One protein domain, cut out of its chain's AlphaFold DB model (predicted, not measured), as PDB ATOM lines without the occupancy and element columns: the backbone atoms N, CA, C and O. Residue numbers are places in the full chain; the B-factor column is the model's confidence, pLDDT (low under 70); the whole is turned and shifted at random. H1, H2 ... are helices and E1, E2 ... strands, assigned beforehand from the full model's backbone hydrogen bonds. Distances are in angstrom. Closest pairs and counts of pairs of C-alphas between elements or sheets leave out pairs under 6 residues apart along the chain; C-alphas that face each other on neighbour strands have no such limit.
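AT A GLANCE: This is residues 28 to 111 and 119 to 134 of the 153 residues of an uncharacterized protein of Methanoculleus bourgensis (strain ATCC 43281 / DSM 3045 / OCM 15 / MS2) (UniProt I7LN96). What shape does the printed part make? One twisted sheet of four strands has helices over one face: H1 packs along E3 and E4, and H2 lies side by side with H1, between it and H3, which lies towards the E1 edge. A long loop, residues 33 to 46, runs out from the sheet between E1 and E2. What is it made of? The printed part has 100 residues with three named helices and four named strands, in the order E1 E2 H1 E3 E4 H2 H3; the class is mixed, and the antiparallel sheet runs E1 E2 E4 E3. It is compact, with a radius of gyration of the C-alphas of 13.4 A, and elongated, spanning 46 by 28 by 22 A.

IN THESE COORDINATES: Where do the first elements lie? E1, residues 28 to 32, begins at C-alpha 28 (115.415, 122.368, 132.134) and is 12.4 A long. E2, residues 47 to 52, measures 16.5 A, and H1, residues 58 to 72, measures 19.7 A. What follows? E3, residues 75 to 79, is 13.0 A long and E4, residues 84 to 89, is 15.8 A. H2, residues 95 to 109, measures 22.1 A; H3, residues 120 to 134, measures 21.2 A and ends at C-alpha 134 (112.104, 108.597, 144.838).

HOW THE PARTS SIT: How are the strands joined? E1 and E2 form a hairpin, with N 29 and O 50 2.8 A apart; inner strands E2 and E4 have N 49 and O 87 at 2.8 A; E4 and E3, also a hairpin, have N 79 and O 84 at 2.7 A. From edge strand E1 to edge strand E3 the strands' lines turn by 65 degrees. How does H1 stand to the sheet? It is on the sheet at a height of 9.4 A, over E4 and E3, and runs along the strands, at 4 degrees to E3 on the local plane. E2, H1 and E3 make a split strand-helix-strand unit, two strands running the same way with E4 between them, and its crossover is right-handed. Where are the other helices? H2 touches H1, closest at the C-alphas of Gly 72 and Ile 97, 5.2 A, opposite ways at a shallow tilt of 13 degrees, and only grazes the sheet. H3 touches H2, closest at the C-alphas of Leu 103 and Pro 120, 6.4 A, opposite ways at a shallow tilt of 24 degrees; H3 and E1 are near each other, while H1 and H3 are apart. Every O i to N i+4 pair is within hydrogen-bond range in H3, and 10 of 11 are in H1 and in H2.

THE WHOLE: How far does it reach? The two C-alphas farthest apart, those of Ala 40 and Gly 111, are 47.4 A apart. Where is it cut or uncertain? Residues 112 to 118 are not printed, and C-alphas 111 and 119 are 15.1 A apart across the cut. The link from E1 to E2 is long; pLDDT is under 70 at residue 30, residues 32 to 44 and residues 109 to 111.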
ATOM      1  N   ILE A  28     115.500 123.019 130.829       74.88
ATOM      2  CA  ILE A  28     115.415 122.368 132.134       74.88
ATOM      3  C   ILE A  28     116.397 121.201 132.134       74.88
ATOM      4  O   ILE A  28     116.333 120.319 131.275       74.88
ATOM      5  N   ARG A  29     117.293 121.180 133.118       72.88
ATOM      6  CA  ARG A  29     118.332 120.163 133.261       72.88
ATOM      7  C   ARG A  29     118.387 119.651 134.691       72.88
ATOM      8  O   ARG A  29     118.394 120.422 135.637       72.88
ATOM      9  N   VAL A  30     118.503 118.339 134.869       68.19
ATOM     10  CA  VAL A  30     118.781 117.757 136.191       68.19
ATOM     11  C   VAL A  30     120.276 117.858 136.468       68.19
ATOM     12  O   VAL A  30     121.087 117.354 135.687       68.19
ATOM     13  N   ILE A  31     120.644 118.519 137.564       76.06
ATOM     14  CA  ILE A  31     122.040 118.656 138.001       76.06
ATOM     15  C   ILE A  31     122.420 117.493 138.914       76.06
ATOM     16  O   ILE A  31     123.496 116.916 138.769       76.06
ATOM     17  N   HIS A  32     121.517 117.126 139.822       69.88
ATOM     18  CA  HIS A  32     121.709 116.027 140.752       69.88
ATOM     19  C   HIS A  32     120.390 115.281 140.965       69.88
ATOM     20  O   HIS A  32     119.366 115.890 141.262       69.88
ATOM     21  N   SER A  33     120.399 113.962 140.807       67.62
ATOM     22  CA  SER A  33     119.225 113.126 141.081       67.62
ATOM     23  C   SER A  33     119.192 112.712 142.553       67.62
ATOM     24  O   SER A  33     120.207 112.794 143.246       67.62
ATOM     25  N   PHE A  34     118.035 112.250 143.038       65.12
ATOM     26  CA  PHE A  34     117.933 111.697 144.389       65.12
ATOM     27  C   PHE A  34     118.930 110.544 144.568       65.12
ATOM     28  O   PHE A  34     118.971 109.627 143.745       65.12
ATOM     29  N   SER A  35     119.692 110.580 145.658       63.12
ATOM     30  CA  SER A  35     120.726 109.588 145.967       63.12
ATOM     31  C   SER A  35     120.692 109.223 147.450       63.12
ATOM     32  O   SER A  35     120.409 110.063 148.302       63.12
ATOM     33  N   THR A  36     120.995 107.967 147.772       53.78
ATOM     34  CA  THR A  36     121.164 107.463 149.152       53.78
ATOM     35  C   THR A  36     122.611 107.544 149.648       53.78
ATOM     36  O   THR A  36     122.903 107.132 150.769       53.78
ATOM     37  N   GLU A  37     123.529 108.066 148.830       49.78
ATOM     38  CA  GLU A  37     124.951 108.210 149.152       49.78
ATOM     39  C   GLU A  37     125.215 109.453 150.015       49.78
ATOM     40  O   GLU A  37     125.849 110.405 149.577       49.78
ATOM     41  N   ASP A  38     124.756 109.449 151.264       45.56
ATOM     42  CA  ASP A  38     125.418 110.235 152.307       45.56
ATOM     43  C   ASP A  38     125.561 109.372 153.561       45.56
ATOM     44  O   ASP A  38     124.628 109.127 154.319       45.56
ATOM     45  N   THR A  39     126.765 108.842 153.776       46.19
ATOM     46  CA  THR A  39     127.077 107.981 154.929       46.19
ATOM     47  C   THR A  39     127.135 108.769 156.247       46.19
ATOM     48  O   THR A  39     127.344 108.170 157.301       46.19
ATOM     49  N   ALA A  40     126.967 110.098 156.198       50.81
ATOM     50  CA  ALA A  40     126.983 110.992 157.351       50.81
ATOM     51  C   ALA A  40     125.572 111.395 157.824       50.81
ATOM     52  O   ALA A  40     125.410 111.698 159.008       50.81
ATOM     53  N   ASN A  41     124.548 111.323 156.963       48.78
ATOM     54  CA  ASN A  41     123.150 111.566 157.314       48.78
ATOM     55  C   ASN A  41     122.263 110.432 156.777       48.78
ATOM     56  O   ASN A  41     122.151 110.279 155.568       48.78
ATOM     57  N   PRO A  42     121.559 109.660 157.624       52.34
ATOM     58  CA  PRO A  42     120.682 108.570 157.178       52.34
ATOM     59  C   PRO A  42     119.386 109.036 156.462       52.34
ATOM     60  O   PRO A  42     118.377 108.331 156.512       52.34
ATOM     61  N   GLY A  43     119.399 110.205 155.812       57.28
ATOM     62  CA  GLY A  43     118.312 110.764 155.008       57.28
ATOM     63  C   GLY A  43     118.608 110.680 153.506       57.28
ATOM     64  O   GLY A  43     119.759 110.632 153.092       57.28
ATOM     65  N   VAL A  44     117.561 110.641 152.682       64.31
ATOM     66  CA  VAL A  44     117.692 110.686 151.216       64.31
ATOM     67  C   VAL A  44     118.186 112.075 150.806       64.31
ATOM     68  O   VAL A  44     117.562 113.073 151.174       64.31
ATOM     69  N   SER A  45     119.280 112.148 150.042       75.62
ATOM     70  CA  SER A  45     119.805 113.419 149.538       75.62
ATOM     71  C   SER A  45     118.812 114.057 148.559       75.62
ATOM     72  O   SER A  45     118.261 113.346 147.709       75.62
ATOM     73  N   PRO A  46     118.576 115.379 148.650       81.31
ATOM     74  CA  PRO A  46     117.647 116.068 147.765       81.31
ATOM     75  C   PRO A  46     118.128 116.026 146.308       81.31
ATOM     76  O   PRO A  46     119.333 116.033 146.032       81.31
ATOM     77  N   ALA A  47     117.177 116.006 145.375       84.75
ATOM     78  CA  ALA A  47     117.465 116.217 143.963       84.75
ATOM     79  C   ALA A  47     117.641 117.716 143.684       84.75
ATOM     80  O   ALA A  47     117.032 118.554 144.343       84.75
ATOM     81  N   VAL A  48     118.467 118.059 142.705       85.94
ATOM     82  CA  VAL A  48     118.727 119.434 142.280       85.94
ATOM     83  C   VAL A  48     118.480 119.546 140.782       85.94
ATOM     84  O   VAL A  48     119.091 118.831 139.980       85.94
ATOM     85  N   LEU A  49     117.582 120.450 140.404       86.69
ATOM     86  CA  LEU A  49     117.260 120.779 139.020       86.69
ATOM     87  C   LEU A  49     117.709 122.202 138.709       86.69
ATOM     88  O   LEU A  49     117.575 123.099 139.526       86.69
ATOM     89  N   GLU A  50     118.195 122.413 137.500       87.44
ATOM     90  CA  GLU A  50     118.479 123.716 136.920       87.44
ATOM     91  C   GLU A  50     117.384 124.042 135.903       87.44
ATOM     92  O   GLU A  50     117.119 123.269 134.983       87.44
ATOM     93  N   VAL A  51     116.749 125.199 136.062       85.44
ATOM     94  CA  VAL A  51     115.751 125.740 135.137       85.44
ATOM     95  C   VAL A  51     116.324 127.018 134.539       85.44
ATOM     96  O   VAL A  51     116.355 128.056 135.190       85.44
ATOM     97  N   GLY A  52     116.830 126.948 133.317       84.19
ATOM     98  CA  GLY A  52     117.216 128.103 132.515       84.19
ATOM     99  C   GLY A  52     116.009 128.709 131.812       84.19
ATOM    100  O   GLY A  52     115.222 127.986 131.202       84.19
ATOM    101  N   VAL A  53     115.880 130.032 131.873       81.31
ATOM    102  CA  VAL A  53     114.798 130.778 131.213       81.31
ATOM    103  C   VAL A  53     115.358 131.946 130.411       81.31
ATOM    104  O   VAL A  53     116.509 132.359 130.584       81.31
ATOM    105  N   ASN A  54     114.535 132.511 129.533       78.81
ATOM    106  CA  ASN A  54     114.894 133.719 128.808       78.81
ATOM    107  C   ASN A  54     115.027 134.921 129.753       78.81
ATOM    108  O   ASN A  54     114.277 135.056 130.716       78.81
ATOM    109  N   GLN A  55     115.939 135.845 129.432       77.50
ATOM    110  CA  GLN A  55     116.128 137.080 130.189       77.50
ATOM    111  C   GLN A  55     114.833 137.894 130.360       77.50
ATOM    112  O   GLN A  55     114.632 138.498 131.415       77.50
ATOM    113  N   GLY A  56     113.961 137.903 129.346       78.56
ATOM    114  CA  GLY A  56     112.663 138.583 129.397       78.56
ATOM    115  C   GLY A  56     111.674 137.964 130.387       78.56
ATOM    116  O   GLY A  56     110.829 138.676 130.924       78.56
ATOM    117  N   ASP A  57     111.841 136.676 130.686       83.44
ATOM    118  CA  ASP A  57     110.908 135.870 131.473       83.44
ATOM    119  C   ASP A  57     111.415 135.579 132.891       83.44
ATOM    120  O   ASP A  57     110.688 134.989 133.683       83.44
ATOM    121  N   ILE A  58     112.626 136.029 133.257       84.62
ATOM    122  CA  ILE A  58     113.219 135.793 134.590       84.62
ATOM    123  C   ILE A  58     112.273 136.217 135.706       84.62
ATOM    124  O   ILE A  58     112.119 135.485 136.672       84.62
ATOM    125  N   LEU A  59     111.656 137.396 135.604       87.00
ATOM    126  CA  LEU A  59     110.776 137.892 136.666       87.00
ATOM    127  C   LEU A  59     109.514 137.034 136.796       87.00
ATOM    128  O   LEU A  59     109.153 136.656 137.903       87.00
ATOM    129  N   ALA A  60     108.896 136.665 135.673       88.19
ATOM    130  CA  ALA A  60     107.715 135.810 135.677       88.19
ATOM    131  C   ALA A  60     108.044 134.392 136.177       88.19
ATOM    132  O   ALA A  60     107.300 133.823 136.972       88.19
ATOM    133  N   ALA A  61     109.189 133.837 135.772       88.38
ATOM    134  CA  ALA A  61     109.671 132.548 136.253       88.38
ATOM    135  C   ALA A  61     110.026 132.575 137.750       88.38
ATOM    136  O   ALA A  61     109.713 131.618 138.452       88.38
ATOM    137  N   ASP A  62     110.625 133.663 138.249       90.75
ATOM    138  CA  ASP A  62     110.921 133.877 139.676       90.75
ATOM    139  C   ASP A  62     109.631 133.869 140.503       90.75
ATOM    140  O   ASP A  62     109.554 133.168 141.509       90.75
ATOM    141  N   GLU A  63     108.582 134.556 140.040       91.50
ATOM    142  CA  GLU A  63     107.272 134.552 140.700       91.50
ATOM    143  C   GLU A  63     106.630 133.155 140.705       91.50
ATOM    144  O   GLU A  63     106.179 132.688 141.756       91.50
ATOM    145  N   ILE A  64     106.627 132.460 139.560       92.06
ATOM    146  CA  ILE A  64     106.055 131.110 139.437       92.06
ATOM    147  C   ILE A  64     106.803 130.119 140.338       92.06
ATOM    148  O   ILE A  64     106.174 129.390 141.108       92.06
ATOM    149  N   LEU A  65     108.137 130.096 140.276       90.62
ATOM    150  CA  LEU A  65     108.953 129.173 141.064       90.62
ATOM    151  C   LEU A  65     108.924 129.509 142.551       90.62
ATOM    152  O   LEU A  65     108.878 128.588 143.361       90.62
ATOM    153  N   SER A  66     108.902 130.790 142.924       90.62
ATOM    154  CA  SER A  66     108.780 131.199 144.326       90.62
ATOM    155  C   SER A  66     107.418 130.832 144.910       90.62
ATOM    156  O   SER A  66     107.326 130.494 146.090       90.62
ATOM    157  N   PHE A  67     106.346 130.899 144.121       91.38
ATOM    158  CA  PHE A  67     105.037 130.427 144.559       91.38
ATOM    159  C   PHE A  67     105.047 128.902 144.709       91.38
ATOM    160  O   PHE A  67     104.684 128.354 145.753       91.38
ATOM    161  N   ALA A  68     105.541 128.212 143.685       92.88
ATOM    162  CA  ALA A  68     105.619 126.764 143.663       92.88
ATOM    163  C   ALA A  68     106.506 126.206 144.782       92.88
ATOM    164  O   ALA A  68     106.153 125.185 145.358       92.88
ATOM    165  N   SER A  69     107.592 126.886 145.157       92.50
ATOM    166  CA  SER A  69     108.499 126.449 146.224       92.50
ATOM    167  C   SER A  69     107.806 126.405 147.587       92.50
ATOM    168  O   SER A  69     107.974 125.453 148.346       92.50
ATOM    169  N   ILE A  70     106.953 127.395 147.873       91.00
ATOM    170  CA  ILE A  70     106.171 127.465 149.117       91.00
ATOM    171  C   ILE A  70     105.109 126.361 149.153       91.00
ATOM    172  O   ILE A  70     104.904 125.720 150.180       91.00
ATOM    173  N   HIS A  71     104.419 126.136 148.034       92.12
ATOM    174  CA  HIS A  71     103.339 125.147 147.953       92.12
ATOM    175  C   HIS A  71     103.836 123.711 147.764       92.12
ATOM    176  O   HIS A  71     103.130 122.759 148.109       92.12
ATOM    177  N   GLY A  72     105.026 123.568 147.193       89.50
ATOM    178  CA  GLY A  72     105.646 122.315 146.805       89.50
ATOM    179  C   GLY A  72     106.663 121.777 147.801       89.50
ATOM    180  O   GLY A  72     107.166 120.682 147.573       89.50
ATOM    181  N   ASP A  73     106.931 122.505 148.886       91.88
ATOM    182  CA  ASP A  73     107.904 122.139 149.922       91.88
ATOM    183  C   ASP A  73     109.313 121.890 149.349       91.88
ATOM    184  O   ASP A  73     109.985 120.906 149.643       91.88
ATOM    185  N   PHE A  74     109.750 122.788 148.466       90.88
ATOM    186  CA  PHE A  74     111.082 122.752 147.868       90.88
ATOM    187  C   PHE A  74     111.741 124.126 147.931       90.88
ATOM    188  O   PHE A  74     111.069 125.135 148.131       90.88
ATOM    189  N   ALA A  75     113.061 124.188 147.764       89.69
ATOM    190  CA  ALA A  75     113.766 125.464 147.700       89.69
ATOM    191  C   ALA A  75     114.037 125.847 146.244       89.69
ATOM    192  O   ALA A  75     114.384 125.000 145.424       89.69
ATOM    193  N   CYS A  76     113.897 127.132 145.932       89.12
ATOM    194  CA  CYS A  76     114.284 127.694 144.646       89.12
ATOM    195  C   CYS A  76     115.293 128.823 144.873       89.12
ATOM    196  O   CYS A  76     115.038 129.743 145.651       89.12
ATOM    197  N   ILE A  77     116.446 128.731 144.214       89.19
ATOM    198  CA  ILE A  77     117.534 129.698 144.290       89.19
ATOM    199  C   ILE A  77     117.682 130.344 142.906       89.19
ATOM    200  O   ILE A  77     118.142 129.689 141.970       89.19
ATOM    201  N   PRO A  78     117.293 131.618 142.747       85.94
ATOM    202  CA  PRO A  78     117.442 132.320 141.482       85.94
ATOM    203  C   PRO A  78     118.896 132.749 141.253       85.94
ATOM    204  O   PRO A  78     119.448 133.556 142.003       85.94
ATOM    205  N   ASP A  79     119.490 132.292 140.156       84.31
ATOM    206  CA  ASP A  79     120.734 132.819 139.606       84.31
ATOM    207  C   ASP A  79     120.434 133.797 138.462       84.31
ATOM    208  O   ASP A  79     120.308 133.467 137.277       84.31
ATOM    209  N   ARG A  80     120.314 135.071 138.842       75.56
ATOM    210  CA  ARG A  80     119.990 136.158 137.909       75.56
ATOM    211  C   ARG A  80     121.135 136.482 136.945       75.56
ATOM    212  O   ARG A  80     120.880 137.122 135.927       75.56
ATOM    213  N   ILE A  81     122.364 136.054 137.255       80.31
ATOM    214  CA  ILE A  81     123.561 136.303 136.438       80.31
ATOM    215  C   ILE A  81     123.552 135.378 135.222       80.31
ATOM    216  O   ILE A  81     123.821 135.827 134.109       80.31
ATOM    217  N   PHE A  82     123.206 134.109 135.430       80.81
ATOM    218  CA  PHE A  82     123.139 133.095 134.380       80.81
ATOM    219  C   PHE A  82     121.723 132.847 133.848       80.81
ATOM    220  O   PHE A  82     121.560 132.006 132.965       80.81
ATOM    221  N   HIS A  83     120.727 133.586 134.351       83.75
ATOM    222  CA  HIS A  83     119.314 133.485 133.964       83.75
ATOM    223  C   HIS A  83     118.753 132.078 134.213       83.75
ATOM    224  O   HIS A  83     118.083 131.479 133.368       83.75
ATOM    225  N   ARG A  84     119.095 131.524 135.377       87.00
ATOM    226  CA  ARG A  84     118.786 130.149 135.773       87.00
ATOM    227  C   ARG A  84     118.245 130.109 137.186       87.00
ATOM    228  O   ARG A  84     118.511 130.999 137.981       87.00
ATOM    229  N   PHE A  85     117.534 129.043 137.507       88.75
ATOM    230  CA  PHE A  85     117.027 128.773 138.838       88.75
ATOM    231  C   PHE A  85     117.471 127.387 139.263       88.75
ATOM    232  O   PHE A  85     117.252 126.415 138.544       88.75
ATOM    233  N   GLU A  86     118.078 127.300 140.435       90.12
ATOM    234  CA  GLU A  86     118.399 126.030 141.063       90.12
ATOM    235  C   GLU A  86     117.240 125.626 141.978       90.12
ATOM    236  O   GLU A  86     116.895 126.325 142.928       90.12
ATOM    237  N   VAL A  87     116.598 124.509 141.663       89.44
ATOM    238  CA  VAL A  87     115.465 123.956 142.396       89.44
ATOM    239  C   VAL A  87     115.943 122.740 143.175       89.44
ATOM    240  O   VAL A  87     116.274 121.708 142.593       89.44
ATOM    241  N   ILE A  88     115.964 122.860 144.496       89.56
ATOM    242  CA  ILE A  88     116.358 121.799 145.417       89.56
ATOM    243  C   ILE A  88     115.088 121.112 145.902       89.56
ATOM    244  O   ILE A  88     114.290 121.715 146.618       89.56
ATOM    245  N   LEU A  89     114.926 119.847 145.532       88.56
ATOM    246  CA  LEU A  89     113.786 118.995 145.837       88.56
ATOM    247  C   LEU A  89     114.144 118.001 146.951       88.56
ATOM    248  O   LEU A  89     114.756 116.964 146.678       88.56
ATOM    249  N   PRO A  90     113.749 118.262 148.206       85.38
ATOM    250  CA  PRO A  90     113.635 117.233 149.236       85.38
ATOM    251  C   PRO A  90     112.809 116.018 148.770       85.38
ATOM    252  O   PRO A  90     111.912 116.170 147.937       85.38
ATOM    253  N   PRO A  91     113.017 114.815 149.332       78.62
ATOM    254  CA  PRO A  91     112.190 113.639 149.020       78.62
ATOM    255  C   PRO A  91     110.697 113.844 149.351       78.62
ATOM    256  O   PRO A  91     109.829 113.211 148.750       78.62
ATOM    257  N   GLU A  92     110.407 114.749 150.285       82.31
ATOM    258  CA  GLU A  92     109.070 115.119 150.767       82.31
ATOM    259  C   GLU A  92     108.346 116.092 149.818       82.31
ATOM    260  O   GLU A  92     107.142 116.314 149.959       82.31
ATOM    261  N   SER A  93     109.068 116.637 148.831       87.69
ATOM    262  CA  SER A  93     108.554 117.656 147.915       87.69
ATOM    263  C   SER A  93     107.372 117.152 147.098       87.69
ATOM    264  O   SER A  93     107.312 115.997 146.650       87.69
ATOM    265  N   ARG A  94     106.460 118.072 146.793       89.81
ATOM    266  CA  ARG A  94     105.321 117.827 145.910       89.81
ATOM    267  C   ARG A  94     105.716 118.092 144.463       89.81
ATOM    268  O   ARG A  94     105.614 119.209 143.959       89.81
ATOM    269  N   LEU A  95     106.131 117.027 143.782       89.06
ATOM    270  CA  LEU A  95     106.516 117.069 142.370       89.06
ATOM    271  C   LEU A  95     105.369 117.519 141.446       89.06
ATOM    272  O   LEU A  95     105.629 118.094 140.397       89.06
ATOM    273  N   GLU A  96     104.107 117.329 141.846       90.75
ATOM    274  CA  GLU A  96     102.937 117.847 141.120       90.75
ATOM    275  C   GLU A  96     102.945 119.382 141.005       90.75
ATOM    276  O   GLU A  96     102.621 119.921 139.949       90.75
ATOM    277  N   ILE A  97     103.382 120.078 142.062       92.19
ATOM    278  CA  ILE A  97     103.445 121.542 142.109       92.19
ATOM    279  C   ILE A  97     104.604 122.034 141.245       92.19
ATOM    280  O   ILE A  97     104.459 122.998 140.497       92.19
ATOM    281  N   LEU A  98     105.739 121.331 141.296       90.56
ATOM    282  CA  LEU A  98     106.864 121.600 140.408       90.56
ATOM    283  C   LEU A  98     106.472 121.404 138.940       90.56
ATOM    284  O   LEU A  98     106.801 122.244 138.109       90.56
ATOM    285  N   LYS A  99     105.751 120.325 138.617       91.19
ATOM    286  CA  LYS A  99     105.270 120.053 137.258       91.19
ATOM    287  C   LYS A  99     104.445 121.216 136.722       91.19
ATOM    288  O   LYS A  99     104.710 121.695 135.623       91.19
ATOM    289  N   ASP A 100     103.467 121.666 137.504       91.44
ATOM    290  CA  ASP A 100     102.593 122.775 137.124       91.44
ATOM    291  C   ASP A 100     103.393 124.067 136.896       91.44
ATOM    292  O   ASP A 100     103.234 124.727 135.870       91.44
ATOM    293  N   ALA A 101     104.352 124.358 137.777       91.31
ATOM    294  CA  ALA A 101     105.249 125.501 137.642       91.31
ATOM    295  C   ALA A 101     106.101 125.446 136.363       91.31
ATOM    296  O   ALA A 101     106.175 126.426 135.624       91.31
ATOM    297  N   LEU A 102     106.715 124.297 136.063       88.19
ATOM    298  CA  LEU A 102     107.528 124.117 134.856       88.19
ATOM    299  C   LEU A 102     106.688 124.260 133.578       88.19
ATOM    300  O   LEU A 102     107.147 124.869 132.611       88.19
ATOM    301  N   LEU A 103     105.450 123.755 133.583       87.38
ATOM    302  CA  LEU A 103     104.510 123.951 132.479       87.38
ATOM    303  C   LEU A 103     104.148 125.432 132.315       87.38
ATOM    304  O   LEU A 103     104.172 125.937 131.194       87.38
ATOM    305  N   GLN A 104     103.868 126.148 133.407       88.12
ATOM    306  CA  GLN A 104     103.588 127.587 133.355       88.12
ATOM    307  C   GLN A 104     104.775 128.388 132.797       88.12
ATOM    308  O   GLN A 104     104.569 129.259 131.956       88.12
ATOM    309  N   ILE A 105     106.010 128.064 133.198       85.62
ATOM    310  CA  ILE A 105     107.228 128.719 132.684       85.62
ATOM    311  C   ILE A 105     107.404 128.448 131.188       85.62
ATOM    312  O   ILE A 105     107.688 129.368 130.429       85.62
ATOM    313  N   MET A 106     107.169 127.213 130.742       79.94
ATOM    314  CA  MET A 106     107.192 126.858 129.318       79.94
ATOM    315  C   MET A 106     106.168 127.671 128.506       79.94
ATOM    316  O   MET A 106     106.439 128.054 127.370       79.94
ATOM    317  N   HIS A 107     105.005 127.980 129.087       79.00
ATOM    318  CA  HIS A 107     103.992 128.816 128.443       79.00
ATOM    319  C   HIS A 107     104.376 130.301 128.329       79.00
ATOM    320  O   HIS A 107     103.769 130.998 127.516       79.00
ATOM    321  N   LEU A 108     105.371 130.791 129.082       75.69
ATOM    322  CA  LEU A 108     105.856 132.174 128.956       75.69
ATOM    323  C   LEU A 108     106.506 132.424 127.584       75.69
ATOM    324  O   LEU A 108     106.328 133.488 126.995       75.69
ATOM    325  N   GLU A 109     107.182 131.413 127.032       62.19
ATOM    326  CA  GLU A 109     107.899 131.506 125.753       62.19
ATOM    327  C   GLU A 109     106.977 131.392 124.519       62.19
ATOM    328  O   GLU A 109     107.302 131.891 123.439       62.19
ATOM    329  N   ASP A 110     105.785 130.800 124.667       57.25
ATOM    330  CA  ASP A 110     104.851 130.510 123.560       57.25
ATOM    331  C   ASP A 110     104.162 131.773 122.982       57.25
ATOM    332  O   ASP A 110     103.360 131.701 122.051       57.25
ATOM    333  N   GLY A 111     104.515 132.968 123.470       50.16
ATOM    334  CA  GLY A 111     103.981 134.262 123.029       50.16
ATOM    335  C   GLY A 111     104.356 134.721 121.608       50.16
ATOM    336  O   GLY A 111     103.978 135.831 121.226       50.16
ATOM    337  N   THR A 119     109.221 120.253 125.565       75.81
ATOM    338  CA  THR A 119     107.822 119.883 125.338       75.81
ATOM    339  C   THR A 119     107.151 119.546 126.668       75.81
ATOM    340  O   THR A 119     107.823 119.034 127.568       75.81
ATOM    341  N   PRO A 120     105.822 119.727 126.800       80.38
ATOM    342  CA  PRO A 120     105.104 119.345 128.018       80.38
ATOM    343  C   PRO A 120     105.346 117.874 128.376       80.38
ATOM    344  O   PRO A 120     105.570 117.551 129.533       80.38
ATOM    345  N   TYR A 121     105.432 116.998 127.370       80.81
ATOM    346  CA  TYR A 121     105.759 115.584 127.553       80.81
ATOM    347  C   TYR A 121     107.125 115.344 128.209       80.81
ATOM    348  O   TYR A 121     107.246 114.431 129.017       80.81
ATOM    349  N   GLN A 122     108.148 116.145 127.888       82.44
ATOM    350  CA  GLN A 122     109.468 116.025 128.522       82.44
ATOM    351  C   GLN A 122     109.434 116.468 129.988       82.44
ATOM    352  O   GLN A 122     110.122 115.880 130.817       82.44
ATOM    353  N   VAL A 123     108.614 117.470 130.322       84.69
ATOM    354  CA  VAL A 123     108.380 117.865 131.719       84.69
ATOM    355  C   VAL A 123     107.677 116.736 132.475       84.69
ATOM    356  O   VAL A 123     108.078 116.406 133.586       84.69
ATOM    357  N   GLU A 124     106.665 116.105 131.877       87.19
ATOM    358  CA  GLU A 124     105.977 114.969 132.501       87.19
ATOM    359  C   GLU A 124     106.901 113.760 132.705       87.19
ATOM    360  O   GLU A 124     106.909 113.195 133.796       87.19
ATOM    361  N   ASP A 125     107.717 113.410 131.706       86.25
ATOM    362  CA  ASP A 125     108.694 112.316 131.796       86.25
ATOM    363  C   ASP A 125     109.761 112.585 132.868       86.25
ATOM    364  O   ASP A 125     110.074 111.706 133.670       86.25
ATOM    365  N   LEU A 126     110.249 113.826 132.965       85.12
ATOM    366  CA  LEU A 126     111.177 114.245 134.017       85.12
ATOM    367  C   LEU A 126     110.573 114.050 135.416       85.12
ATOM    368  O   LEU A 126     111.239 113.544 136.322       85.12
ATOM    369  N   ILE A 127     109.316 114.452 135.598       89.00
ATOM    370  CA  ILE A 127     108.617 114.316 136.877       89.00
ATOM    371  C   ILE A 127     108.353 112.837 137.204       89.00
ATOM    372  O   ILE A 127     108.585 112.436 138.345       89.00
ATOM    373  N   ASP A 128     107.961 112.015 136.222       88.94
ATOM    374  CA  ASP A 128     107.805 110.559 136.393       88.94
ATOM    375  C   ASP A 128     109.137 109.895 136.770       88.94
ATOM    376  O   ASP A 128     109.197 109.089 137.697       88.94
ATOM    377  N   ALA A 129     110.237 110.285 136.120       86.50
ATOM    378  CA  ALA A 129     111.573 109.778 136.415       86.50
ATOM    379  C   ALA A 129     112.029 110.141 137.839       86.50
ATOM    380  O   ALA A 129     112.592 109.297 138.547       86.50
ATOM    381  N   LEU A 130     111.762 111.372 138.286       84.94
ATOM    382  CA  LEU A 130     112.041 111.818 139.653       84.94
ATOM    383  C   LEU A 130     111.187 111.065 140.674       84.94
ATOM    384  O   LEU A 130     111.715 110.593 141.685       84.94
ATOM    385  N   GLU A 131     109.893 110.894 140.401       86.50
ATOM    386  CA  GLU A 131     108.985 110.153 141.275       86.50
ATOM    387  C   GLU A 131     109.369 108.675 141.372       86.50
ATOM    388  O   GLU A 131     109.434 108.127 142.475       86.50
ATOM    389  N   ARG A 132     109.698 108.042 140.245       84.56
ATOM    390  CA  ARG A 132     110.141 106.647 140.195       84.56
ATOM    391  C   ARG A 132     111.453 106.453 140.944       84.56
ATOM    392  O   ARG A 132     111.607 105.469 141.670       84.56
ATOM    393  N   THR A 133     112.389 107.390 140.799       81.44
ATOM    394  CA  THR A 133     113.664 107.368 141.530       81.44
ATOM    395  C   THR A 133     113.408 107.507 143.030       81.44
ATOM    396  O   THR A 133     113.912 106.701 143.810       81.44
ATOM    397  N   ARG A 134     112.543 108.444 143.442       80.06
ATOM    398  CA  ARG A 134     112.104 108.597 144.838       80.06
ATOM    399  C   ARG A 134     111.483 107.309 145.386       80.06
ATOM    400  O   ARG A 134     111.889 106.849 146.449       80.06
TER     401      ARG A 134